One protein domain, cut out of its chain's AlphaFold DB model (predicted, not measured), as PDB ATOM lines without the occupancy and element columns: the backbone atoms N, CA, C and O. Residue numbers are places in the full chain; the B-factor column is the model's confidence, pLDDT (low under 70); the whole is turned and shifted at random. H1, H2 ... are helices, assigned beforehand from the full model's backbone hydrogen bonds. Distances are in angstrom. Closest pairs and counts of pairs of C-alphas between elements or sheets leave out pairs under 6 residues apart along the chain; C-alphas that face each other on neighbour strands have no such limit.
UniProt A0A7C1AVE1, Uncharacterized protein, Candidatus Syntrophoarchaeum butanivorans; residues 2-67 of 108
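Overview. This is residues 2 to 67 of the 108 residues of an uncharacterized protein of Candidatus Syntrophoarchaeum butanivorans (UniProt A0A7C1AVE1). Three separate helices make an open frame: H1, the longest, stands along one side, the chain folds back after it to the short H2, which runs nearly the same way, and H3 runs crosswise to both. The printed part has 66 residues with three named helices, in the order H1, H2, H3, and no named strand: all helix. It is only just compact, close to loose, with a radius of gyration of the C-alphas of 12.8 A and spans of 33 by 32 by 18 A.

Along the chain. H1, residues 5 to 23, measures 27.7 A from C-alpha 5 at (32.304, 34.565, -18.784). H2 is residues 35 to 41, 10.0 A. H3, residues 50 to 63, measures 18.7 A and ends with C-alpha 63 at (8.843, 44.612, -3.379).

Arrangement. H1 is apart from H2 and from H3. H2 and H3 are only just apart, their closest C-alphas at 8.0 A. Every O i to N i+4 pair is within hydrogen-bond range in H2 and H3, and 14 of 15 in H1.

Size, cuts and confidence. The C-alphas of Asp 23 and Leu 63, 35.8 A apart, are the two farthest apart. The printed part has no cut. The link from H1 to H2 is long, with 11 residues. Residues 2 to 3 have pLDDT under 70.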
ATOM      1  N   GLY A   2      29.569  37.898 -24.573       59.09
ATOM      2  CA  GLY A   2      29.740  39.320 -24.332       59.09
ATOM      3  C   GLY A   2      28.987  39.800 -23.102       59.09
ATOM      4  O   GLY A   2      27.788  40.043 -23.175       59.09
ATOM      5  N   ARG A   3      29.732  39.950 -21.997       64.56
ATOM      6  CA  ARG A   3      29.548  40.834 -20.817       64.56
ATOM      7  C   ARG A   3      30.386  40.302 -19.653       64.56
ATOM      8  O   ARG A   3      31.041  41.070 -18.960       64.56
ATOM      9  N   SER A   4      30.382  38.982 -19.467       87.62
ATOM     10  CA  SER A   4      31.186  38.252 -18.484       87.62
ATOM     11  C   SER A   4      31.174  36.759 -18.831       87.62
ATOM     12  O   SER A   4      30.109  36.269 -19.214       87.62
ATOM     13  N   PRO A   5      32.281  36.018 -18.617       89.75
ATOM     14  CA  PRO A   5      32.304  34.565 -18.784       89.75
ATOM     15  C   PRO A   5      31.177  33.849 -18.031       89.75
ATOM     16  O   PRO A   5      30.617  32.882 -18.528       89.75
ATOM     17  N   ARG A   6      30.797  34.360 -16.853       88.50
ATOM     18  CA  ARG A   6      29.707  33.790 -16.051       88.50
ATOM     19  C   ARG A   6      28.338  33.961 -16.714       88.50
ATOM     20  O   ARG A   6      27.510  33.067 -16.624       88.50
ATOM     21  N   VAL A   7      28.096  35.109 -17.349       87.94
ATOM     22  CA  VAL A   7      26.826  35.365 -18.046       87.94
ATOM     23  C   VAL A   7      26.750  34.488 -19.287       87.94
ATOM     24  O   VAL A   7      25.748  33.815 -19.491       87.94
ATOM     25  N   ASP A   8      27.832  34.440 -20.061       90.50
ATOM     26  CA  ASP A   8      27.904  33.607 -21.260       90.50
ATOM     27  C   ASP A   8      27.663  32.125 -20.939       90.50
ATOM     28  O   ASP A   8      26.931  31.454 -21.664       90.50
ATOM     29  N   GLU A   9      28.215  31.635 -19.827       91.38
ATOM     30  CA  GLU A   9      27.970  30.269 -19.369       91.38
ATOM     31  C   GLU A   9      26.510  30.046 -18.965       91.38
ATOM     32  O   GLU A   9      25.905  29.082 -19.422       91.38
ATOM     33  N   SER A  10      25.906  30.962 -18.201       91.25
ATOM     34  CA  SER A  10      24.498  30.822 -17.801       91.25
ATOM     35  C   SER A  10      23.529  30.809 -18.991       91.25
ATOM     36  O   SER A  10      22.547  30.074 -18.964       91.25
ATOM     37  N   LEU A  11      23.825  31.568 -20.056       91.94
ATOM     38  CA  LEU A  11      23.033  31.547 -21.292       91.94
ATOM     39  C   LEU A  11      23.157  30.184 -21.988       91.94
ATOM     40  O   LEU A  11      22.161  29.586 -22.384       91.94
ATOM     41  N   ARG A  12      24.385  29.660 -22.079       92.19
ATOM     42  CA  ARG A  12      24.670  28.355 -22.690       92.19
ATOM     43  C   ARG A  12      24.009  27.204 -21.927       92.19
ATOM     44  O   ARG A  12      23.480  26.283 -22.543       92.19
ATOM     45  N   GLU A  13      24.066  27.228 -20.598       93.12
ATOM     46  CA  GLU A  13      23.390  26.247 -19.743       93.12
ATOM     47  C   GLU A  13      21.868  26.312 -19.914       93.12
ATOM     48  O   GLU A  13      21.222  25.269 -20.016       93.12
ATOM     49  N   GLY A  14      21.310  27.522 -20.018       92.38
ATOM     50  CA  GLY A  14      19.893  27.741 -20.288       92.38
ATOM     51  C   GLY A  14      19.428  27.124 -21.609       92.38
ATOM     52  O   GLY A  14      18.434  26.396 -21.627       92.38
ATOM     53  N   ASP A  15      20.181  27.330 -22.691       92.31
ATOM     54  CA  ASP A  15      19.882  26.739 -24.003       92.31
ATOM     55  C   ASP A  15      19.898  25.202 -23.971       92.31
ATOM     56  O   ASP A  15      19.033  24.546 -24.557       92.31
ATOM     57  N   LEU A  16      20.855  24.604 -23.252       93.62
ATOM     58  CA  LEU A  16      20.913  23.150 -23.075       93.62
ATOM     59  C   LEU A  16      19.730  22.622 -22.259       93.62
ATOM     60  O   LEU A  16      19.189  21.557 -22.568       93.62
ATOM     61  N   LEU A  17      19.323  23.361 -21.225       93.25
ATOM     62  CA  LEU A  17      18.213  22.976 -20.365       93.25
ATOM     63  C   LEU A  17      16.889  22.946 -21.136       93.25
ATOM     64  O   LEU A  17      16.094  22.037 -20.904       93.25
ATOM     65  N   ILE A  18      16.668  23.866 -22.085       94.25
ATOM     66  CA  ILE A  18      15.469  23.846 -22.941       94.25
ATOM     67  C   ILE A  18      15.332  22.495 -23.644       94.25
ATOM     68  O   ILE A  18      14.254  21.903 -23.617       94.25
ATOM     69  N   GLY A  19      16.418  21.991 -24.242       91.62
ATOM     70  CA  GLY A  19      16.414  20.700 -24.932       91.62
ATOM     71  C   GLY A  19      16.058  19.547 -23.995       91.62
ATOM     72  O   GLY A  19      15.150  18.774 -24.281       91.62
ATOM     73  N   ALA A  20      16.701  19.491 -22.827       93.19
ATOM     74  CA  ALA A  20      16.435  18.450 -21.837       93.19
ATOM     75  C   ALA A  20      14.988  18.478 -21.310       93.19
ATOM     76  O   ALA A  20      14.387  17.430 -21.088       93.19
ATOM     77  N   VAL A  21      14.412  19.667 -21.113       93.69
ATOM     78  CA  VAL A  21      13.023  19.824 -20.655       93.69
ATOM     79  C   VAL A  21      12.028  19.467 -21.767       93.69
ATOM     80  O   VAL A  21      11.005  18.834 -21.493       93.69
ATOM     81  N   ALA A  22      12.351  19.794 -23.021       91.62
ATOM     82  CA  ALA A  22      11.570  19.380 -24.183       91.62
ATOM     83  C   ALA A  22      11.552  17.852 -24.348       91.62
ATOM     84  O   ALA A  22      10.488  17.282 -24.592       91.62
ATOM     85  N   ASP A  23      12.683  17.177 -24.121       94.81
ATOM     86  CA  ASP A  23      12.780  15.710 -24.146       94.81
ATOM     87  C   ASP A  23      11.918  15.041 -23.056       94.81
ATOM     88  O   ASP A  23      11.463  13.909 -23.222       94.81
ATOM     89  N   MET A  24      11.631  15.750 -21.958       93.94
ATOM     90  CA  MET A  24      10.688  15.317 -20.916       93.94
ATOM     91  C   MET A  24       9.212  15.584 -21.274       93.94
ATOM     92  O   MET A  24       8.324  15.222 -20.502       93.94
ATOM     93  N   GLY A  25       8.933  16.205 -22.425       95.38
ATOM     94  CA  GLY A  25       7.584  16.515 -22.903       95.38
ATOM     95  C   GLY A  25       7.011  17.843 -22.400       95.38
ATOM     96  O   GLY A  25       5.809  18.077 -22.549       95.38
ATOM     97  N   TYR A  26       7.836  18.717 -21.816       94.25
ATOM     98  CA  TYR A  26       7.411  20.034 -21.336       94.25
ATOM     99  C   TYR A  26       7.849  21.153 -22.284       94.25
ATOM    100  O   TYR A  26       8.867  21.059 -22.966       94.25
ATOM    101  N   GLN A  27       7.087  22.246 -22.310       93.50
ATOM    102  CA  GLN A  27       7.497  23.459 -23.014       93.50
ATOM    103  C   GLN A  27       8.449  24.263 -22.128       93.50
ATOM    104  O   GLN A  27       8.133  24.536 -20.971       93.50
ATOM    105  N   ALA A  28       9.597  24.650 -22.682       94.00
ATOM    106  CA  ALA A  28      10.574  25.500 -22.019       94.00
ATOM    107  C   ALA A  28      10.968  26.662 -22.930       94.00
ATOM    108  O   ALA A  28      11.155  26.486 -24.134       94.00
ATOM    109  N   VAL A  29      11.104  27.842 -22.332       93.56
ATOM    110  CA  VAL A  29      11.537  29.070 -23.000       93.56
ATOM    111  C   VAL A  29      12.646  29.690 -22.164       93.56
ATOM    112  O   VAL A  29      12.551  29.759 -20.939       93.56
ATOM    113  N   HIS A  30      13.710  30.139 -22.824       93.62
ATOM    114  CA  HIS A  30      14.798  30.850 -22.173       93.62
ATOM    115  C   HIS A  30      14.594  32.357 -22.331       93.62
ATOM    116  O   HIS A  30      14.791  32.915 -23.406       93.62
ATOM    117  N   HIS A  31      14.180  33.007 -21.243       93.88
ATOM    118  CA  HIS A  31      13.881  34.445 -21.201       93.88
ATOM    119  C   HIS A  31      15.113  35.325 -20.916       93.88
ATOM    120  O   HIS A  31      14.983  36.535 -20.740       93.88
ATOM    121  N   GLU A  32      16.312  34.738 -20.851       91.44
ATOM    122  CA  GLU A  32      17.552  35.434 -20.490       91.44
ATOM    123  C   GLU A  32      17.399  36.249 -19.187       91.44
ATOM    124  O   GLU A  32      17.205  35.687 -18.110       91.44
ATOM    125  N   ILE A  33      17.490  37.579 -19.275       90.00
ATOM    126  CA  ILE A  33      17.359  38.507 -18.145       90.00
ATOM    127  C   ILE A  33      15.957  39.120 -18.018       90.00
ATOM    128  O   ILE A  33      15.723  39.872 -17.072       90.00
ATOM    129  N   LEU A  34      15.054  38.851 -18.965       93.44
ATOM    130  CA  LEU A  34      13.730  39.472 -19.063       93.44
ATOM    131  C   LEU A  34      12.759  38.794 -18.092       93.44
ATOM    132  O   LEU A  34      11.932  37.957 -18.458       93.44
ATOM    133  N   ILE A  35      12.896  39.136 -16.812       92.44
ATOM    134  CA  ILE A  35      12.088  38.557 -15.736       92.44
ATOM    135  C   ILE A  35      10.600  38.887 -15.893       92.44
ATOM    136  O   ILE A  35       9.748  38.093 -15.508       92.44
ATOM    137  N   GLU A  36      10.280  40.036 -16.480       93.44
ATOM    138  CA  GLU A  36       8.919  40.466 -16.777       93.44
ATOM    139  C   GLU A  36       8.202  39.531 -17.758       93.44
ATOM    140  O   GLU A  36       7.010  39.272 -17.583       93.44
ATOM    141  N   ASP A  37       8.923  38.991 -18.740       95.94
ATOM    142  CA  ASP A  37       8.377  38.055 -19.722       95.94
ATOM    143  C   ASP A  37       8.283  36.658 -19.114       95.94
ATOM    144  O   ASP A  37       7.248  36.003 -19.221       95.94
ATOM    145  N   ALA A  38       9.304  36.244 -18.355       94.75
ATOM    146  CA  ALA A  38       9.266  34.982 -17.620       94.75
ATOM    147  C   ALA A  38       8.066  34.913 -16.658       94.75
ATOM    148  O   ALA A  38       7.387  33.894 -16.584       94.75
ATOM    149  N   VAL A  39       7.760  36.004 -15.948       93.00
ATOM    150  CA  VAL A  39       6.594  36.080 -15.049       93.00
ATOM    151  C   VAL A  39       5.266  36.095 -15.814       93.00
ATOM    152  O   VAL A  39       4.263  35.607 -15.295       93.00
ATOM    153  N   ARG A  40       5.233  36.664 -17.023       93.81
ATOM    154  CA  ARG A  40       4.018  36.757 -17.842       93.81
ATOM    155  C   ARG A  40       3.656  35.426 -18.499       93.81
ATOM    156  O   ARG A  40       2.479  35.071 -18.517       93.81
ATOM    157  N   ASP A  41       4.655  34.727 -19.026       94.75
ATOM    158  CA  ASP A  41       4.447  33.632 -19.975       94.75
ATOM    159  C   ASP A  41       4.711  32.245 -19.369       94.75
ATOM    160  O   ASP A  41       4.269  31.239 -19.925       94.75
ATOM    161  N   SER A  42       5.401  32.167 -18.223       94.19
ATOM    162  CA  SER A  42       5.785  30.895 -17.598       94.19
ATOM    163  C   SER A  42       5.030  30.610 -16.300       94.19
ATOM    164  O   SER A  42       4.746  31.492 -15.494       94.19
ATOM    165  N   ASN A  43       4.757  29.329 -16.053       93.00
ATOM    166  CA  ASN A  43       4.201  28.833 -14.789       93.00
ATOM    167  C   ASN A  43       5.283  28.364 -13.793       93.00
ATOM    168  O   ASN A  43       4.991  28.171 -12.613       93.00
ATOM    169  N   LEU A  44       6.520  28.187 -14.262       91.69
ATOM    170  CA  LEU A  44       7.689  27.801 -13.481       91.69
ATOM    171  C   LEU A  44       8.919  28.528 -14.030       91.69
ATOM    172  O   LEU A  44       9.184  28.487 -15.227       91.69
ATOM    173  N   ILE A  45       9.688  29.157 -13.141       93.44
ATOM    174  CA  ILE A  45      10.947  29.823 -13.482       93.44
ATOM    175  C   ILE A  45      12.089  29.055 -12.822       93.44
ATOM    176  O   ILE A  45      12.115  28.903 -11.599       93.44
ATOM    177  N   ILE A  46      13.048  28.603 -13.629       92.69
ATOM    178  CA  ILE A  46      14.291  27.994 -13.153       92.69
ATOM    179  C   ILE A  46      15.376  29.069 -13.204       92.69
ATOM    180  O   ILE A  46      15.773  29.515 -14.276       92.69
ATOM    181  N   ALA A  47      15.829  29.517 -12.035       93.06
ATOM    182  CA  ALA A  47      16.909  30.491 -11.945       93.06
ATOM    183  C   ALA A  47      18.276  29.825 -12.207       93.06
ATOM    184  O   ALA A  47      18.457  28.667 -11.831       93.06
ATOM    185  N   PRO A  48      19.260  30.558 -12.766       91.06
ATOM    186  CA  PRO A  48      20.578  30.001 -13.084       91.06
ATOM    187  C   PRO A  48      21.390  29.627 -11.835       91.06
ATOM    188  O   PRO A  48      22.249  28.757 -11.878       91.06
ATOM    189  N   ASP A  49      21.125  30.280 -10.700       90.88
ATOM    190  CA  ASP A  49      21.746  29.957  -9.421       90.88
ATOM    191  C   ASP A  49      20.857  30.383  -8.240       90.88
ATOM    192  O   ASP A  49      19.874  31.121  -8.388       90.88
ATOM    193  N   GLY A  50      21.210  29.925  -7.036       89.50
ATOM    194  CA  GLY A  50      20.444  30.214  -5.821       89.50
ATOM    195  C   GLY A  50      20.442  31.693  -5.414       89.50
ATOM    196  O   GLY A  50      19.489  32.151  -4.783       89.50
ATOM    197  N   ILE A  51      21.468  32.465  -5.792       92.62
ATOM    198  CA  ILE A  51      21.528  33.904  -5.493       92.62
ATOM    199  C   ILE A  51      20.489  34.633  -6.345       92.62
ATOM    200  O   ILE A  51      19.685  35.407  -5.824       92.62
ATOM    201  N   SER A  52      20.480  34.337  -7.640       92.75
ATOM    202  CA  SER A  52      19.559  34.877  -8.636       92.75
ATOM    203  C   SER A  52      18.121  34.479  -8.313       92.75
ATOM    204  O   SER A  52      17.243  35.337  -8.269       92.75
ATOM    205  N   GLY A  53      17.886  33.208  -7.970       92.12
ATOM    206  CA  GLY A  53      16.570  32.722  -7.555       92.12
ATOM    207  C   GLY A  53      16.045  33.423  -6.301       92.12
ATOM    208  O   GLY A  53      14.899  33.866  -6.271       92.12
ATOM    209  N   ASN A  54      16.894  33.614  -5.286       91.25
ATOM    210  CA  ASN A  54      16.511  34.361  -4.090       91.25
ATOM    211  C   ASN A  54      16.238  35.843  -4.397       91.25
ATOM    212  O   ASN A  54      15.294  36.415  -3.855       91.25
ATOM    213  N   LEU A  55      17.021  36.477  -5.274       93.12
ATOM    214  CA  LEU A  55      16.773  37.859  -5.698       93.12
ATOM    215  C   LEU A  55      15.435  38.001  -6.430       93.12
ATOM    216  O   LEU A  55      14.674  38.912  -6.101       93.12
ATOM    217  N   ILE A  56      15.123  37.087  -7.352       93.38
ATOM    218  CA  ILE A  56      13.833  37.036  -8.052       93.38
ATOM    219  C   ILE A  56      12.703  36.866  -7.034       93.38
ATOM    220  O   ILE A  56      11.808  37.706  -6.965       93.38
ATOM    221  N   PHE A  57      12.781  35.844  -6.174       90.81
ATOM    222  CA  PHE A  57      11.767  35.568  -5.155       90.81
ATOM    223  C   PHE A  57      11.511  36.779  -4.254       90.81
ATOM    224  O   PHE A  57      10.362  37.186  -4.061       90.81
ATOM    225  N   ARG A  58      12.577  37.373  -3.705       89.19
ATOM    226  CA  ARG A  58      12.455  38.508  -2.786       89.19
ATOM    227  C   ARG A  58      11.904  39.739  -3.486       89.19
ATOM    228  O   ARG A  58      11.104  40.445  -2.881       89.19
ATOM    229  N   THR A  59      12.305  39.988  -4.729       91.75
ATOM    230  CA  THR A  59      11.793  41.120  -5.507       91.75
ATOM    231  C   THR A  59      10.310  40.942  -5.790       91.75
ATOM    232  O   THR A  59       9.535  41.829  -5.458       91.75
ATOM    233  N   LEU A  60       9.889  39.784  -6.303       90.88
ATOM    234  CA  LEU A  60       8.482  39.540  -6.624       90.88
ATOM    235  C   LEU A  60       7.583  39.538  -5.379       90.88
ATOM    236  O   LEU A  60       6.467  40.039  -5.445       90.88
ATOM    237  N   THR A  61       8.073  39.017  -4.250       88.25
ATOM    238  CA  THR A  61       7.272  38.836  -3.025       88.25
ATOM    239  C   THR A  61       7.271  40.050  -2.095       88.25
ATOM    240  O   THR A  61       6.248  40.364  -1.500       88.25
ATOM    241  N   PHE A  62       8.428  40.684  -1.872       86.69
ATOM    242  CA  PHE A  62       8.567  41.730  -0.846       86.69
ATOM    243  C   PHE A  62       8.564  43.149  -1.412       86.69
ATOM    244  O   PHE A  62       8.328  44.088  -0.655       86.69
ATOM    245  N   LEU A  63       8.881  43.313  -2.698       88.12
ATOM    246  CA  LEU A  63       8.843  44.612  -3.379       88.12
ATOM    247  C   LEU A  63       7.700  44.686  -4.394       88.12
ATOM    248  O   LEU A  63       7.104  45.745  -4.561       88.12
ATOM    249  N   GLY A  64       7.399  43.573  -5.060       85.88
ATOM    250  CA  GLY A  64       6.192  43.392  -5.850       85.88
ATOM    251  C   GLY A  64       4.999  42.975  -4.991       85.88
ATOM    252  O   GLY A  64       5.106  42.764  -3.785       85.88
ATOM    253  N   GLU A  65       3.852  42.817  -5.641       85.81
ATOM    254  CA  GLU A  65       2.602  42.364  -5.016       85.81
ATOM    255  C   GLU A  65       2.452  40.827  -5.053       85.81
ATOM    256  O   GLU A  65       1.349  40.286  -4.970       85.81
ATOM    257  N   GLY A  66       3.560  40.099  -5.217       84.94
ATOM    258  CA  GLY A  66       3.567  38.642  -5.268       84.94
ATOM    259  C   GLY A  66       3.248  38.010  -3.914       84.94
ATOM    260  O   GLY A  66       3.688  38.467  -2.861       84.94
ATOM    261  N   VAL A  67       2.509  36.899  -3.938       85.00
ATOM    262  CA  VAL A  67       2.170  36.132  -2.732       85.00
ATOM    263  C   VAL A  67       3.087  34.921  -2.625       85.00
ATOM    264  O   VAL A  67       3.098  34.066  -3.510       85.00
TER     265      VAL A  67